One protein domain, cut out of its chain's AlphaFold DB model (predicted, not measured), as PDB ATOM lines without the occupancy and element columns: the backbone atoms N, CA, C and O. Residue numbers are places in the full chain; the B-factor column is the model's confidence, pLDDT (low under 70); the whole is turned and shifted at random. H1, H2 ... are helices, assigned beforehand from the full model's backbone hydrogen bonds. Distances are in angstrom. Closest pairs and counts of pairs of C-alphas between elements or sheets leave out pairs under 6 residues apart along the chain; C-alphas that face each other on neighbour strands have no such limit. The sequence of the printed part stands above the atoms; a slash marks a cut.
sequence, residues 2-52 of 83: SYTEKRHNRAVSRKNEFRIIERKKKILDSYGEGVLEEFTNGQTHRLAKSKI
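This is residues 2 to 52 of the 83 residues of an uncharacterized protein of Coprobacillus cateniformis (UniProt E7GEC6). One long helix, H1, makes the length of a rod-like shape together with the tail before it; after residue 29 the backbone folds back, and two short helices, H2 and then H3, pack along one side of the later part of H1. At the other end the first residues, 2 to 7, stick out as an extended tail, and residues 10 to 15 of H1 also stand free, with nothing packed on them. The printed part has 51 residues with three named helices in the order H1, H2, H3 and no named strand; the class is all helix. The whole is loose, with a radius of gyration of the C-alphas of 13.9 A, and it spans 49 by 16 by 14 A.

Find C-alpha 10 at (271.373, 232.334, 253.238); from there H1, residues 10 to 29, runs 28.4 A to C-alpha 29 at (293.964, 219.571, 264.874). Next look at residues 35 to 40, which form H2, 8.6 A from first to last C-alpha. H3 is residues 44 to 47, 5.7 A long in the same measure, and you find its last C-alpha, that of Leu 47, at (284.705, 219.954, 256.142).

Begin at H1 and look at its residues 25 to 29, which alone touch H2; the closest C-alphas are those of Leu 28 and Leu 36, 5.3 A apart. The two helices form a helical hairpin, running opposite ways at a shallow tilt of 32 degrees. Now go back along H1 to residues 20 to 25, which alone touch H3; here the closest C-alphas are those of Ile 21 and Leu 47, 5.3 A apart. H2 and H3 only just touch, with 3 pairs of C-alphas within 8 A, and only at the corner by their link; their closest C-alphas are those of Thr 40 and Arg 46, 5.7 A apart. In the backbones of H1 and H2 every O i to N i+4 pair is within hydrogen-bond range, while H3, with 4 residues, is too short for such a pair and has its one O i to N i+3 pair within range.

The two C-alphas farthest apart are those of Ser 2 and Glu 33, at 48.9 A. Leave out the stretches that stand free, residues 2 to 7 and residues 9 to 15, of which 10 to 15 belong to H1, and the remaining body of 38 residues spans 36 by 16 by 14 A, with a radius of gyration of 9.8 A. The links from H1 to H2 and from H2 to H3 are both tight, with 5 and 3 residues between the helices. The printed part has no cut. Look in the B-factor column for the model's confidence: the mean pLDDT of the printed part is 80.8, and residues 2 to 8 and residue 52 are under 70.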
ATOM      1  N   SER A   2     253.261 230.283 256.624       42.16
ATOM      2  CA  SER A   2     253.387 229.773 255.256       42.16
ATOM      3  C   SER A   2     254.475 228.697 255.182       42.16
ATOM      4  O   SER A   2     255.582 228.895 255.678       42.16
ATOM      5  N   TYR A   3     254.190 227.568 254.532       53.44
ATOM      6  CA  TYR A   3     255.125 226.446 254.353       53.44
ATOM      7  C   TYR A   3     256.342 226.786 253.458       53.44
ATOM      8  O   TYR A   3     257.227 225.952 253.271       53.44
ATOM      9  N   THR A   4     256.385 227.999 252.894       54.56
ATOM     10  CA  THR A   4     257.391 228.457 251.922       54.56
ATOM     11  C   THR A   4     258.466 229.376 252.500       54.56
ATOM     12  O   THR A   4     259.446 229.667 251.809       54.56
ATOM     13  N   GLU A   5     258.359 229.809 253.758       52.91
ATOM     14  CA  GLU A   5     259.440 230.576 254.375       52.91
ATOM     15  C   GLU A   5     260.634 229.657 254.648       52.91
ATOM     16  O   GLU A   5     260.581 228.734 255.467       52.91
ATOM     17  N   LYS A   6     261.755 229.902 253.955       54.66
ATOM     18  CA  LYS A   6     263.032 229.259 254.286       54.66
ATOM     19  C   LYS A   6     263.341 229.568 255.750       54.66
ATOM     20  O   LYS A   6     263.783 230.666 256.068       54.66
ATOM     21  N   ARG A   7     263.185 228.557 256.614       58.19
ATOM     22  CA  ARG A   7     263.437 228.595 258.070       58.19
ATOM     23  C   ARG A   7     264.788 229.224 258.451       58.19
ATOM     24  O   ARG A   7     264.960 229.690 259.572       58.19
ATOM     25  N   HIS A   8     265.743 229.252 257.517       60.06
ATOM     26  CA  HIS A   8     267.018 229.951 257.639       60.06
ATOM     27  C   HIS A   8     267.345 230.721 256.354       60.06
ATOM     28  O   HIS A   8     267.375 230.147 255.262       60.06
ATOM     29  N   ASN A   9     267.655 232.014 256.483       81.69
ATOM     30  CA  ASN A   9     268.172 232.804 255.369       81.69
ATOM     31  C   ASN A   9     269.582 232.311 254.947       81.69
ATOM     32  O   ASN A   9     270.253 231.544 255.655       81.69
ATOM     33  N   ARG A  10     270.059 232.747 253.771       80.62
ATOM     34  CA  ARG A  10     271.373 232.334 253.238       80.62
ATOM     35  C   ARG A  10     272.530 232.714 254.173       80.62
ATOM     36  O   ARG A  10     273.493 231.959 254.276       80.62
ATOM     37  N   ALA A  11     272.424 233.839 254.879       85.19
ATOM     38  CA  ALA A  11     273.434 234.295 255.834       85.19
ATOM     39  C   ALA A  11     273.521 233.384 257.073       85.19
ATOM     40  O   ALA A  11     274.616 233.005 257.481       85.19
ATOM     41  N   VAL A  12     272.384 232.950 257.622       86.00
ATOM     42  CA  VAL A  12     272.294 232.004 258.744       86.00
ATOM     43  C   VAL A  12     272.880 230.653 258.345       86.00
ATOM     44  O   VAL A  12     273.642 230.064 259.108       86.00
ATOM     45  N   SER A  13     272.593 230.191 257.126       83.94
ATOM     46  CA  SER A  13     273.170 228.947 256.604       83.94
ATOM     47  C   SER A  13     274.700 229.026 256.514       83.94
ATOM     48  O   SER A  13     275.377 228.144 257.037       83.94
ATOM     49  N   ARG A  14     275.247 230.121 255.963       85.62
ATOM     50  CA  ARG A  14     276.702 230.368 255.897       85.62
ATOM     51  C   ARG A  14     277.347 230.444 257.282       85.62
ATOM     52  O   ARG A  14     278.377 229.823 257.513       85.62
ATOM     53  N   LYS A  15     276.722 231.160 258.223       89.88
ATOM     54  CA  LYS A  15     277.193 231.267 259.615       89.88
ATOM     55  C   LYS A  15     277.268 229.898 260.292       89.88
ATOM     56  O   LYS A  15     278.239 229.598 260.985       89.88
ATOM     57  N   ASN A  16     276.249 229.066 260.098       87.19
ATOM     58  CA  ASN A  16     276.216 227.719 260.658       87.19
ATOM     59  C   ASN A  16     277.258 226.808 260.007       87.19
ATOM     60  O   ASN A  16     277.908 226.033 260.703       87.19
ATOM     61  N   GLU A  17     277.449 226.918 258.694       88.25
ATOM     62  CA  GLU A  17     278.470 226.166 257.967       88.25
ATOM     63  C   GLU A  17     279.882 226.521 258.440       88.25
ATOM     64  O   GLU A  17     280.645 225.618 258.778       88.25
ATOM     65  N   PHE A  18     280.182 227.814 258.598       91.19
ATOM     66  CA  PHE A  18     281.447 228.284 259.163       91.19
ATOM     67  C   PHE A  18     281.710 227.694 260.555       91.19
ATOM     68  O   PHE A  18     282.763 227.112 260.796       91.19
ATOM     69  N   ARG A  19     280.720 227.751 261.457       92.00
ATOM     70  CA  ARG A  19     280.828 227.167 262.807       92.00
ATOM     71  C   ARG A  19     281.109 225.664 262.786       92.00
ATOM     72  O   ARG A  19     281.854 225.167 263.626       92.00
ATOM     73  N   ILE A  20     280.488 224.935 261.860       89.50
ATOM     74  CA  ILE A  20     280.695 223.490 261.713       89.50
ATOM     75  C   ILE A  20     282.111 223.199 261.217       89.50
ATOM     76  O   ILE A  20     282.754 222.302 261.761       89.50
ATOM     77  N   ILE A  21     282.588 223.943 260.214       90.44
ATOM     78  CA  ILE A  21     283.943 223.801 259.669       90.44
ATOM     79  C   ILE A  21     284.977 224.082 260.760       90.44
ATOM     80  O   ILE A  21     285.827 223.233 261.002       90.44
ATOM     81  N   GLU A  22     284.841 225.191 261.489       91.94
ATOM     82  CA  GLU A  22     285.736 225.545 262.598       91.94
ATOM     83  C   GLU A  22     285.770 224.478 263.694       91.94
ATOM     84  O   GLU A  22     286.833 224.075 264.161       91.94
ATOM     85  N   ARG A  23     284.605 223.947 264.084       89.69
ATOM     86  CA  ARG A  23     284.553 222.873 265.081       89.69
ATOM     87  C   ARG A  23     285.251 221.605 264.590       89.69
ATOM     88  O   ARG A  23     285.943 220.962 265.370       89.69
ATOM     89  N   LYS A  24     285.061 221.233 263.322       87.19
ATOM     90  CA  LYS A  24     285.717 220.059 262.733       87.19
ATOM     91  C   LYS A  24     287.218 220.259 262.578       87.19
ATOM     92  O   LYS A  24     287.951 219.314 262.824       87.19
ATOM     93  N   LYS A  25     287.656 221.471 262.233       89.62
ATOM     94  CA  LYS A  25     289.070 221.836 262.179       89.62
ATOM     95  C   LYS A  25     289.733 221.595 263.535       89.62
ATOM     96  O   LYS A  25     290.649 220.795 263.604       89.62
ATOM     97  N   LYS A  26     289.163 222.136 264.619       89.56
ATOM     98  CA  LYS A  26     289.666 221.911 265.989       89.56
ATOM     99  C   LYS A  26     289.737 220.436 266.386       89.56
ATOM    100  O   LYS A  26     290.649 220.036 267.094       89.56
ATOM    101  N   ILE A  27     288.757 219.637 265.958       86.69
ATOM    102  CA  ILE A  27     288.773 218.190 266.191       86.69
ATOM    103  C   ILE A  27     289.951 217.560 265.444       86.69
ATOM    104  O   ILE A  27     290.705 216.824 266.060       86.69
ATOM    105  N   LEU A  28     290.132 217.858 264.154       85.56
ATOM    106  CA  LEU A  28     291.235 217.310 263.356       85.56
ATOM    107  C   LEU A  28     292.603 217.759 263.881       85.56
ATOM    108  O   LEU A  28     293.478 216.916 264.036       85.56
ATOM    109  N   ASP A  29     292.745 219.030 264.257       85.44
ATOM    110  CA  ASP A  29     293.964 219.571 264.874       85.44
ATOM    111  C   ASP A  29     294.325 218.832 266.177       85.44
ATOM    112  O   ASP A  29     295.496 218.701 266.513       85.44
ATOM    113  N   SER A  30     293.332 218.302 266.907       87.31
ATOM    114  CA  SER A  30     293.572 217.532 268.138       87.31
ATOM    115  C   SER A  30     294.061 216.094 267.914       87.31
ATOM    116  O   SER A  30     294.522 215.472 268.866       87.31
ATOM    117  N   TYR A  31     293.968 215.555 266.692       84.19
ATOM    118  CA  TYR A  31     294.433 214.194 266.377       84.19
ATOM    119  C   TYR A  31     295.929 214.120 266.054       84.19
ATOM    120  O   TYR A  31     296.485 213.024 266.065       84.19
ATOM    121  N   GLY A  32     296.577 215.254 265.783       82.94
ATOM    122  CA  GLY A  32     297.998 215.323 265.454       82.94
ATOM    123  C   GLY A  32     298.288 216.226 264.257       82.94
ATOM    124  O   GLY A  32     297.386 216.642 263.525       82.94
ATOM    125  N   GLU A  33     299.568 216.531 264.061       87.62
ATOM    126  CA  GLU A  33     300.023 217.322 262.918       87.62
ATOM    127  C   GLU A  33     299.753 216.597 261.590       87.62
ATOM    128  O   GLU A  33     299.801 215.373 261.505       87.62
ATOM    129  N   GLY A  34     299.431 217.358 260.542       83.12
ATOM    130  CA  GLY A  34     299.174 216.827 259.196       83.12
ATOM    131  C   GLY A  34     297.761 216.280 258.964       83.12
ATOM    132  O   GLY A  34     297.270 216.354 257.841       83.12
ATOM    133  N   VAL A  35     297.040 215.854 260.009       84.44
ATOM    134  CA  VAL A  35     295.695 215.253 259.881       84.44
ATOM    135  C   VAL A  35     294.689 216.209 259.229       84.44
ATOM    136  O   VAL A  35     293.881 215.810 258.388       84.44
ATOM    137  N   LEU A  36     294.726 217.501 259.567       85.12
ATOM    138  CA  LEU A  36     293.864 218.485 258.908       85.12
ATOM    139  C   LEU A  36     294.131 218.549 257.398       85.12
ATOM    140  O   LEU A  36     293.187 218.643 256.609       85.12
ATOM    141  N   GLU A  37     295.399 218.502 256.998       86.56
ATOM    142  CA  GLU A  37     295.802 218.596 255.598       86.56
ATOM    143  C   GLU A  37     295.421 217.331 254.828       86.56
ATOM    144  O   GLU A  37     294.860 217.434 253.745       86.56
ATOM    145  N   GLU A  38     295.573 216.144 255.412       85.81
ATOM    146  CA  GLU A  38     295.116 214.889 254.799       85.81
ATOM    147  C   GLU A  38     293.609 214.902 254.492       85.81
ATOM    148  O   GLU A  38     293.161 214.482 253.423       85.81
ATOM    149  N   PHE A  39     292.807 215.430 255.418       82.12
ATOM    150  CA  PHE A  39     291.350 215.454 255.286       82.12
ATOM    151  C   PHE A  39     290.834 216.601 254.411       82.12
ATOM    152  O   PHE A  39     289.722 216.523 253.872       82.12
ATOM    153  N   THR A  40     291.599 217.686 254.273       86.31
ATOM    154  CA  THR A  40     291.141 218.893 253.570       86.31
ATOM    155  C   THR A  40     291.894 219.187 252.285       86.31
ATOM    156  O   THR A  40     291.320 219.840 251.416       86.31
ATOM    157  N   ASN A  41     293.114 218.689 252.109       85.81
ATOM    158  CA  ASN A  41     294.009 219.014 250.999       85.81
ATOM    159  C   ASN A  41     294.057 220.538 250.761       85.81
ATOM    160  O   ASN A  41     293.701 221.016 249.676       85.81
ATOM    161  N   GLY A  42     294.297 221.298 251.836       84.50
ATOM    162  CA  GLY A  42     294.269 222.761 251.892       84.50
ATOM    163  C   GLY A  42     292.881 223.412 251.799       84.50
ATOM    164  O   GLY A  42     292.751 224.634 251.868       84.50
ATOM    165  N   GLN A  43     291.808 222.637 251.629       88.00
ATOM    166  CA  GLN A  43     290.468 223.139 251.316       88.00
ATOM    167  C   GLN A  43     289.476 222.937 252.470       88.00
ATOM    168  O   GLN A  43     288.756 221.943 252.548       88.00
ATOM    169  N   THR A  44     289.329 223.942 253.335       84.81
ATOM    170  CA  THR A  44     288.455 223.883 254.528       84.81
ATOM    171  C   THR A  44     286.972 223.648 254.227       84.81
ATOM    172  O   THR A  44     286.272 223.022 255.024       84.81
ATOM    173  N   HIS A  45     286.478 224.082 253.059       84.19
ATOM    174  CA  HIS A  45     285.105 223.818 252.613       84.19
ATOM    175  C   HIS A  45     284.816 222.321 252.455       84.19
ATOM    176  O   HIS A  45     283.648 221.917 252.447       84.19
ATOM    177  N   ARG A  46     285.862 221.486 252.357       83.88
ATOM    178  CA  ARG A  46     285.698 220.042 252.401       83.88
ATOM    179  C   ARG A  46     285.044 219.638 253.697       83.88
ATOM    180  O   ARG A  46     284.099 218.895 253.588       83.88
ATOM    181  N   LEU A  47     285.333 220.253 254.846       85.94
ATOM    182  CA  LEU A  47     284.705 219.954 256.142       85.94
ATOM    183  C   LEU A  47     283.222 220.356 256.265       85.94
ATOM    184  O   LEU A  47     282.623 220.179 257.332       85.94
ATOM    185  N   ALA A  48     282.577 220.862 255.213       85.12
ATOM    186  CA  ALA A  48     281.155 221.199 255.235       85.12
ATOM    187  C   ALA A  48     280.270 220.027 255.715       85.12
ATOM    188  O   ALA A  48     280.609 218.842 255.608       85.12
ATOM    189  N   LYS A  49     279.092 220.346 256.268       76.88
ATOM    190  CA  LYS A  49     278.155 219.339 256.813       76.88
ATOM    191  C   LYS A  49     277.736 218.296 255.768       76.88
ATOM    192  O   LYS A  49     277.515 217.144 256.123       76.88
ATOM    193  N   SER A  50     277.602 218.712 254.512       73.19
ATOM    194  CA  SER A  50     277.107 217.900 253.394       73.19
ATOM    195  C   SER A  50     278.180 217.055 252.699       73.19
ATOM    196  O   SER A  50     277.847 216.266 251.817       73.19
ATOM    197  N   LYS A  51     279.452 217.229 253.060       75.00
ATOM    198  CA  LYS A  51     280.596 216.568 252.433       75.00
ATOM    199  C   LYS A  51     281.062 215.387 253.298       75.00
ATOM    200  O   LYS A  51     280.961 215.438 254.527       75.00
ATOM    201  N   ILE A  52     281.528 214.322 252.647       66.00
ATOM    202  CA  ILE A  52     282.020 213.090 253.282       66.00
ATOM    203  C   ILE A  52     283.539 213.195 253.396       66.00
ATOM    204  O   ILE A  52     284.191 213.386 252.375       66.00
TER     205      ILE A  52